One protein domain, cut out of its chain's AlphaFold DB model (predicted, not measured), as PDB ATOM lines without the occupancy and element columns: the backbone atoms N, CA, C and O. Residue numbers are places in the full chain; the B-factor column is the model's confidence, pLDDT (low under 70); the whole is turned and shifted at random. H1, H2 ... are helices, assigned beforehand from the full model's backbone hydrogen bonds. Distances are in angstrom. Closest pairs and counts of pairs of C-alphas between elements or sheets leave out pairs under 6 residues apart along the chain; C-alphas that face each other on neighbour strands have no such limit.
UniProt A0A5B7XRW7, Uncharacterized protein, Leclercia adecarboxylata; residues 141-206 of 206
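Overview. This is residues 141 to 206 of the 206 residues of an uncharacterized protein of Leclercia adecarboxylata (UniProt A0A5B7XRW7). What shape do these atoms make? One long helix, H3, runs most of the length of a loose, elongated model; the short helix H1 packs side by side with H3 near its last residues, and the short helix H2 stands at a steep angle near its first residues. What makes it up? The printed part has 66 residues with three named helices, H1, H2 and H3 in chain order, and no named strand; its class is all helix. How large is it? It is loose, with a radius of gyration of the C-alphas of 14.0 A, and spans 41 by 25 by 19 A.

Along the chain. What comes first? Residues 141 to 153 hold no named element; H1 follows, residues 154 to 161, beginning at C-alpha 154 (42.757, 21.768, -29.285). Where are the other helices? H2 is residues 172 to 179, and like H1 measures 10.6 A from first to last C-alpha. H3 is residues 183 to 200, 25.8 A long, ending at C-alpha 200 (50.748, 32.658, -29.540).

Arrangement. How does H1 stand to H3? They touch, H3 with residues 193 to 199 alone, and the closest C-alphas, of Gly 160 and Cys 194, are 4.4 A apart. They run opposite ways at a shallow tilt of 29 degrees. And H2? It is close to H3 but not clearly touching: the closest C-alphas, of Phe 178 and Gln 186, are 6.5 A apart, at a steep tilt of 59 degrees, opposite ways. H1 and H2 are apart. Are the backbones complete? In H1, H2 and H3 every O i to N i+4 pair is within hydrogen-bond range.

Size, cuts and confidence. How far does it reach? The two C-alphas farthest apart, of Ala 180 and Leu 206, are 42.7 A apart. Is anything cut or long? The printed part has no cut; the link H1 to H2 is short and H2 to H3 is tight. Where is confidence low? Residues 141, 143, 164 to 170 and 205 to 206 are under 70; the mean pLDDT of the printed part is 79.2.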
ATOM      1  N   VAL A 141      39.925  45.550 -35.345       62.62
ATOM      2  CA  VAL A 141      40.669  45.170 -34.134       62.62
ATOM      3  C   VAL A 141      41.370  46.419 -33.600       62.62
ATOM      4  O   VAL A 141      42.338  46.859 -34.218       62.62
ATOM      5  N   PRO A 142      40.872  47.034 -32.508       71.19
ATOM      6  CA  PRO A 142      41.507  48.208 -31.922       71.19
ATOM      7  C   PRO A 142      42.957  47.919 -31.521       71.19
ATOM      8  O   PRO A 142      43.308  46.775 -31.220       71.19
ATOM      9  N   ASP A 143      43.786  48.959 -31.452       69.44
ATOM     10  CA  ASP A 143      45.171  48.819 -30.998       69.44
ATOM     11  C   ASP A 143      45.235  48.111 -29.634       69.44
ATOM     12  O   ASP A 143      44.512  48.446 -28.692       69.44
ATOM     13  N   GLY A 144      46.095  47.091 -29.542       74.69
ATOM     14  CA  GLY A 144      46.240  46.244 -28.354       74.69
ATOM     15  C   GLY A 144      45.311  45.024 -28.294       74.69
ATOM     16  O   GLY A 144      45.414  44.247 -27.346       74.69
ATOM     17  N   TRP A 145      44.444  44.811 -29.289       75.56
ATOM     18  CA  TRP A 145      43.604  43.614 -29.393       75.56
ATOM     19  C   TRP A 145      44.172  42.613 -30.408       75.56
ATOM     20  O   TRP A 145      44.810  42.985 -31.391       75.56
ATOM     21  N   VAL A 146      43.937  41.318 -30.174       77.94
ATOM     22  CA  VAL A 146      44.339  40.227 -31.078       77.94
ATOM     23  C   VAL A 146      43.114  39.383 -31.411       77.94
ATOM     24  O   VAL A 146      42.375  38.977 -30.516       77.94
ATOM     25  N   ALA A 147      42.892  39.116 -32.699       77.62
ATOM     26  CA  ALA A 147      41.806  38.253 -33.148       77.62
ATOM     27  C   ALA A 147      42.145  36.778 -32.880       77.62
ATOM     28  O   ALA A 147      43.139  36.265 -33.393       77.62
ATOM     29  N   VAL A 148      41.292  36.096 -32.117       84.06
ATOM     30  CA  VAL A 148      41.374  34.656 -31.837       84.06
ATOM     31  C   VAL A 148      40.052  33.974 -32.213       84.06
ATOM     32  O   VAL A 148      39.018  34.649 -32.250       84.06
ATOM     33  N   PRO A 149      40.049  32.665 -32.525       82.88
ATOM     34  CA  PRO A 149      38.814  31.908 -32.711       82.88
ATOM     35  C   PRO A 149      37.880  32.030 -31.498       82.88
ATOM     36  O   PRO A 149      38.351  32.079 -30.363       82.88
ATOM     37  N   VAL A 150      36.564  32.055 -31.742       82.75
ATOM     38  CA  VAL A 150      35.547  32.121 -30.672       82.75
ATOM     39  C   VAL A 150      35.639  30.899 -29.755       82.75
ATOM     40  O   VAL A 150      35.570  31.042 -28.540       82.75
ATOM     41  N   GLU A 151      35.855  29.721 -30.341       87.00
ATOM     42  CA  GLU A 151      36.156  28.485 -29.617       87.00
ATOM     43  C   GLU A 151      37.652  28.163 -29.759       87.00
ATOM     44  O   GLU A 151      38.141  28.066 -30.895       87.00
ATOM     45  N   PRO A 152      38.404  28.001 -28.653       85.38
ATOM     46  CA  PRO A 152      39.813  27.631 -28.708       85.38
ATOM     47  C   PRO A 152      40.010  26.300 -29.434       85.38
ATOM     48  O   PRO A 152      39.307  25.323 -29.184       85.38
ATOM     49  N   THR A 153      41.010  26.238 -30.310       90.56
ATOM     50  CA  THR A 153      41.397  24.961 -30.924       90.56
ATOM     51  C   THR A 153      42.063  24.048 -29.894       90.56
ATOM     52  O   THR A 153      42.631  24.523 -28.910       90.56
ATOM     53  N   GLU A 154      42.066  22.740 -30.143       88.62
ATOM     54  CA  GLU A 154      42.757  21.768 -29.285       88.62
ATOM     55  C   GLU A 154      44.235  22.137 -29.074       88.62
ATOM     56  O   GLU A 154      44.716  22.137 -27.945       88.62
ATOM     57  N   GLY A 155      44.931  22.575 -30.130       88.56
ATOM     58  CA  GLY A 155      46.319  23.036 -30.030       88.56
ATOM     59  C   GLY A 155      46.494  24.272 -29.141       88.56
ATOM     60  O   GLY A 155      47.473  24.355 -28.404       88.56
ATOM     61  N   MET A 156      45.536  25.206 -29.146       91.94
ATOM     62  CA  MET A 156      45.549  26.340 -28.215       91.94
ATOM     63  C   MET A 156      45.338  25.867 -26.778       91.94
ATOM     64  O   MET A 156      46.055  26.312 -25.891       91.94
ATOM     65  N   ILE A 157      44.383  24.963 -26.546       88.56
ATOM     66  CA  ILE A 157      44.091  24.427 -25.210       88.56
ATOM     67  C   ILE A 157      45.321  23.711 -24.651       88.56
ATOM     68  O   ILE A 157      45.738  24.016 -23.536       88.56
ATOM     69  N   ILE A 158      45.936  22.822 -25.436       87.69
ATOM     70  CA  ILE A 158      47.161  22.113 -25.051       87.69
ATOM     71  C   ILE A 158      48.269  23.122 -24.747       87.69
ATOM     72  O   ILE A 158      48.821  23.087 -23.657       87.69
ATOM     73  N   ALA A 159      48.523  24.088 -25.636       86.88
ATOM     74  CA  ALA A 159      49.543  25.111 -25.409       86.88
ATOM     75  C   ALA A 159      49.268  25.983 -24.173       86.88
ATOM     76  O   ALA A 159      50.209  26.446 -23.543       86.88
ATOM     77  N   GLY A 160      48.002  26.220 -23.820       88.69
ATOM     78  CA  GLY A 160      47.624  26.940 -22.607       88.69
ATOM     79  C   GLY A 160      47.847  26.119 -21.337       88.69
ATOM     80  O   GLY A 160      48.371  26.643 -20.357       88.69
ATOM     81  N   PHE A 161      47.460  24.842 -21.338       81.25
ATOM     82  CA  PHE A 161      47.626  23.950 -20.182       81.25
ATOM     83  C   PHE A 161      49.083  23.543 -19.962       81.25
ATOM     84  O   PHE A 161      49.548  23.497 -18.825       81.25
ATOM     85  N   GLU A 162      49.792  23.278 -21.053       80.62
ATOM     86  CA  GLU A 162      51.217  22.960 -21.093       80.62
ATOM     87  C   GLU A 162      52.078  24.219 -21.232       80.62
ATOM     88  O   GLU A 162      53.271  24.109 -21.513       80.62
ATOM     89  N   ALA A 163      51.504  25.414 -21.023       72.94
ATOM     90  CA  ALA A 163      52.260  26.643 -20.811       72.94
ATOM     91  C   ALA A 163      53.049  26.479 -19.511       72.94
ATOM     92  O   ALA A 163      52.647  26.907 -18.426       72.94
ATOM     93  N   GLU A 164      54.152  25.750 -19.603       59.72
ATOM     94  CA  GLU A 164      55.009  25.505 -18.479       59.72
ATOM     95  C   GLU A 164      55.626  26.828 -18.070       59.72
ATOM     96  O   GLU A 164      56.285  27.514 -18.845       59.72
ATOM     97  N   LEU A 165      55.517  27.113 -16.780       58.56
ATOM     98  CA  LEU A 165      56.302  28.139 -16.109       58.56
ATOM     99  C   LEU A 165      57.824  27.914 -16.318       58.56
ATOM    100  O   LEU A 165      58.624  28.803 -16.079       58.56
ATOM    101  N   ARG A 166      58.265  26.742 -16.796       54.50
ATOM    102  CA  ARG A 166      59.663  26.279 -16.764       54.50
ATOM    103  C   ARG A 166      60.699  27.109 -17.532       54.50
ATOM    104  O   ARG A 166      61.882  26.949 -17.229       54.50
ATOM    105  N   GLU A 167      60.336  27.930 -18.516       57.25
ATOM    106  CA  GLU A 167      61.323  28.798 -19.187       57.25
ATOM    107  C   GLU A 167      61.522  30.131 -18.463       57.25
ATOM    108  O   GLU A 167      62.662  30.488 -18.176       57.25
ATOM    109  N   GLU A 168      60.444  30.817 -18.082       57.56
ATOM    110  CA  GLU A 168      60.513  32.098 -17.359       57.56
ATOM    111  C   GLU A 168      60.977  31.926 -15.906       57.56
ATOM    112  O   GLU A 168      61.617  32.803 -15.343       57.56
ATOM    113  N   PHE A 169      60.741  30.754 -15.320       59.53
ATOM    114  CA  PHE A 169      61.145  30.407 -13.957       59.53
ATOM    115  C   PHE A 169      62.502  29.701 -13.867       59.53
ATOM    116  O   PHE A 169      62.896  29.201 -12.812       59.53
ATOM    117  N   ARG A 170      63.219  29.628 -14.990       67.19
ATOM    118  CA  ARG A 170      64.635  29.252 -15.007       67.19
ATOM    119  C   ARG A 170      65.522  30.411 -14.541       67.19
ATOM    120  O   ARG A 170      66.671  30.177 -14.176       67.19
ATOM    121  N   ASP A 171      64.974  31.628 -14.547       77.50
ATOM    122  CA  ASP A 171      65.539  32.806 -13.906       77.50
ATOM    123  C   ASP A 171      65.241  32.785 -12.389       77.50
ATOM    124  O   ASP A 171      64.069  32.806 -11.994       77.50
ATOM    125  N   PRO A 172      66.273  32.722 -11.526       79.00
ATOM    126  CA  PRO A 172      66.100  32.719 -10.076       79.00
ATOM    127  C   PRO A 172      65.359  33.954  -9.552       79.00
ATOM    128  O   PRO A 172      64.572  33.835  -8.615       79.00
ATOM    129  N   GLU A 173      65.566  35.122 -10.166       82.06
ATOM    130  CA  GLU A 173      64.951  36.378  -9.725       82.06
ATOM    131  C   GLU A 173      63.439  36.388 -10.013       82.06
ATOM    132  O   GLU A 173      62.633  36.755  -9.154       82.06
ATOM    133  N   ALA A 174      63.025  35.881 -11.179       79.19
ATOM    134  CA  ALA A 174      61.617  35.668 -11.509       79.19
ATOM    135  C   ALA A 174      60.932  34.636 -10.587       79.19
ATOM    136  O   ALA A 174      59.764  34.822 -10.225       79.19
ATOM    137  N   TRP A 175      61.646  33.578 -10.170       80.88
ATOM    138  CA  TRP A 175      61.124  32.589  -9.214       80.88
ATOM    139  C   TRP A 175      60.883  33.207  -7.833       80.88
ATOM    140  O   TRP A 175      59.790  33.068  -7.283       80.88
ATOM    141  N   GLU A 176      61.856  33.949  -7.300       83.06
ATOM    142  CA  GLU A 176      61.721  34.637  -6.010       83.06
ATOM    143  C   GLU A 176      60.592  35.677  -6.028       83.06
ATOM    144  O   GLU A 176      59.778  35.734  -5.101       83.06
ATOM    145  N   ALA A 177      60.476  36.455  -7.110       85.38
ATOM    146  CA  ALA A 177      59.398  37.426  -7.275       85.38
ATOM    147  C   ALA A 177      58.013  36.760  -7.285       85.38
ATOM    148  O   ALA A 177      57.071  37.293  -6.701       85.38
ATOM    149  N   PHE A 178      57.877  35.591  -7.914       83.12
ATOM    150  CA  PHE A 178      56.632  34.825  -7.919       83.12
ATOM    151  C   PHE A 178      56.321  34.167  -6.568       83.12
ATOM    152  O   PHE A 178      55.162  34.153  -6.152       83.12
ATOM    153  N   GLU A 179      57.314  33.637  -5.852       84.69
ATOM    154  CA  GLU A 179      57.096  33.081  -4.509       84.69
ATOM    155  C   GLU A 179      56.689  34.154  -3.496       84.69
ATOM    156  O   GLU A 179      55.889  33.877  -2.600       84.69
ATOM    157  N   ALA A 180      57.171  35.386  -3.673       90.19
ATOM    158  CA  ALA A 180      56.767  36.533  -2.867       90.19
ATOM    159  C   ALA A 180      55.323  37.003  -3.142       90.19
ATOM    160  O   ALA A 180      54.750  37.727  -2.323       90.19
ATOM    161  N   MET A 181      54.713  36.599  -4.265       86.31
ATOM    162  CA  MET A 181      53.317  36.914  -4.575       86.31
ATOM    163  C   MET A 181      52.353  36.146  -3.666       86.31
ATOM    164  O   MET A 181      52.551  34.976  -3.335       86.31
ATOM    165  N   SER A 182      51.227  36.771  -3.324       84.62
ATOM    166  CA  SER A 182      50.114  36.071  -2.682       84.62
ATOM    167  C   SER A 182      49.541  34.978  -3.595       84.62
ATOM    168  O   SER A 182      49.629  35.055  -4.820       84.62
ATOM    169  N   GLY A 183      48.864  33.973  -3.032       71.69
ATOM    170  CA  GLY A 183      48.275  32.886  -3.834       71.69
ATOM    171  C   GLY A 183      47.311  33.368  -4.932       71.69
ATOM    172  O   GLY A 183      47.264  32.797  -6.020       71.69
ATOM    173  N   CYS A 184      46.589  34.468  -4.693       76.88
ATOM    174  CA  CYS A 184      45.732  35.102  -5.698       76.88
ATOM    175  C   CYS A 184      46.537  35.726  -6.848       76.88
ATOM    176  O   CYS A 184      46.137  35.631  -8.007       76.88
ATOM    177  N   GLU A 185      47.660  36.366  -6.534       73.50
ATOM    178  CA  GLU A 185      48.560  36.964  -7.521       73.50
ATOM    179  C   GLU A 185      49.283  35.886  -8.331       73.50
ATOM    180  O   GLU A 185      49.343  35.993  -9.553       73.50
ATOM    181  N   GLN A 186      49.707  34.794  -7.691       78.00
ATOM    182  CA  GLN A 186      50.266  33.627  -8.372       78.00
ATOM    183  C   GLN A 186      49.264  33.008  -9.353       78.00
ATOM    184  O   GLN A 186      49.610  32.722 -10.501       78.00
ATOM    185  N   ALA A 187      48.006  32.832  -8.937       76.44
ATOM    186  CA  ALA A 187      46.952  32.315  -9.806       76.44
ATOM    187  C   ALA A 187      46.687  33.247 -11.001       76.44
ATOM    188  O   ALA A 187      46.588  32.785 -12.138       76.44
ATOM    189  N   ALA A 188      46.630  34.561 -10.764       77.69
ATOM    190  CA  ALA A 188      46.460  35.551 -11.823       77.69
ATOM    191  C   ALA A 188      47.654  35.576 -12.791       77.69
ATOM    192  O   ALA A 188      47.464  35.695 -13.999       77.69
ATOM    193  N   HIS A 189      48.878  35.444 -12.278       83.19
ATOM    194  CA  HIS A 189      50.091  35.379 -13.085       83.19
ATOM    195  C   HIS A 189      50.095  34.133 -13.983       83.19
ATOM    196  O   HIS A 189      50.254  34.251 -15.195       83.19
ATOM    197  N   ARG A 190      49.780  32.955 -13.427       82.50
ATOM    198  CA  ARG A 190      49.644  31.708 -14.199       82.50
ATOM    199  C   ARG A 190      48.581  31.806 -15.292       82.50
ATOM    200  O   ARG A 190      48.822  31.380 -16.416       82.50
ATOM    201  N   ALA A 191      47.430  32.405 -14.988       86.75
ATOM    202  CA  ALA A 191      46.370  32.606 -15.973       86.75
ATOM    203  C   ALA A 191      46.816  33.517 -17.132       86.75
ATOM    204  O   ALA A 191      46.479  33.248 -18.284       86.75
ATOM    205  N   LYS A 192      47.611  34.561 -16.853       87.44
ATOM    206  CA  LYS A 192      48.176  35.435 -17.895       87.44
ATOM    207  C   LYS A 192      49.128  34.680 -18.821       87.44
ATOM    208  O   LYS A 192      49.044  34.862 -20.031       87.44
ATOM    209  N   LEU A 193      49.994  33.832 -18.269       85.62
ATOM    210  CA  LEU A 193      50.944  33.038 -19.054       85.62
ATOM    211  C   LEU A 193      50.241  31.981 -19.908       85.62
ATOM    212  O   LEU A 193      50.522  31.867 -21.100       85.62
ATOM    213  N   CYS A 194      49.252  31.296 -19.329       87.25
ATOM    214  CA  CYS A 194      48.361  30.386 -20.046       87.25
ATOM    215  C   CYS A 194      47.702  31.090 -21.244       87.25
ATOM    216  O   CYS A 194      47.826  30.640 -22.381       87.25
ATOM    217  N   TRP A 195      47.080  32.250 -21.014       89.50
ATOM    218  CA  TRP A 195      46.449  33.037 -22.075       89.50
ATOM    219  C   TRP A 195      47.443  33.487 -23.154       89.50
ATOM    220  O   TRP A 195      47.156  33.377 -24.345       89.50
ATOM    221  N   ALA A 196      48.631  33.954 -22.765       89.62
ATOM    222  CA  ALA A 196      49.664  34.372 -23.710       89.62
ATOM    223  C   ALA A 196      50.119  33.216 -24.619       89.62
ATOM    224  O   ALA A 196      50.259  33.404 -25.831       89.62
ATOM    225  N   ALA A 197      50.289  32.012 -24.064       88.94
ATOM    226  CA  ALA A 197      50.619  30.816 -24.834       88.94
ATOM    227  C   ALA A 197      49.495  30.433 -25.811       88.94
ATOM    228  O   ALA A 197      49.768  30.163 -26.982       88.94
ATOM    229  N   MET A 198      48.230  30.507 -25.373       90.56
ATOM    230  CA  MET A 198      47.068  30.276 -26.239       90.56
ATOM    231  C   MET A 198      47.021  31.258 -27.414       90.56
ATOM    232  O   MET A 198      46.823  30.843 -28.554       90.56
ATOM    233  N   VAL A 199      47.233  32.554 -27.159       90.12
ATOM    234  CA  VAL A 199      47.248  33.594 -28.203       90.12
ATOM    235  C   VAL A 199      48.405  33.372 -29.180       90.12
ATOM    236  O   VAL A 199      48.223  33.508 -30.387       90.12
ATOM    237  N   LYS A 200      49.586  32.974 -28.693       90.00
ATOM    238  CA  LYS A 200      50.748  32.658 -29.540       90.00
ATOM    239  C   LYS A 200      50.500  31.446 -30.445       90.00
ATOM    240  O   LYS A 200      50.997  31.426 -31.571       90.00
ATOM    241  N   ALA A 201      49.744  30.461 -29.959       89.62
ATOM    242  CA  ALA A 201      49.348  29.264 -30.699       89.62
ATOM    243  C   ALA A 201      48.115  29.473 -31.597       89.62
ATOM    244  O   ALA A 201      47.744  28.565 -32.342       89.62
ATOM    245  N   ALA A 202      47.467  30.642 -31.538       87.94
ATOM    246  CA  ALA A 202      46.293  30.917 -32.349       87.94
ATOM    247  C   ALA A 202      46.637  30.867 -33.852       87.94
ATOM    248  O   ALA A 202      47.691  31.364 -34.273       87.94
ATOM    249  N   PRO A 203      45.756  30.288 -34.690       82.56
ATOM    250  CA  PRO A 203      45.976  30.239 -36.128       82.56
ATOM    251  C   PRO A 203      46.039  31.659 -36.699       82.56
ATOM    252  O   PRO A 203      45.148  32.481 -36.474       82.56
ATOM    253  N   ARG A 204      47.101  31.956 -37.455       73.56
ATOM    254  CA  ARG A 204      47.224  33.233 -38.166       73.56
ATOM    255  C   ARG A 204      46.282  33.220 -39.365       73.56
ATOM    256  O   ARG A 204      46.195  32.212 -40.064       73.56
ATOM    257  N   LYS A 205      45.598  34.338 -39.611       59.03
ATOM    258  CA  LYS A 205      44.899  34.541 -40.884       59.03
ATOM    259  C   LYS A 205      45.953  34.485 -42.002       59.03
ATOM    260  O   LYS A 205      46.941  35.214 -41.912       59.03
ATOM    261  N   LEU A 206      45.776  33.564 -42.952       42.88
ATOM    262  CA  LEU A 206      46.512  33.540 -44.222       42.88
ATOM    263  C   LEU A 206      46.177  34.789 -45.039       42.88
ATOM    264  O   LEU A 206      44.990  35.193 -45.000       42.88
TER     265      LEU A 206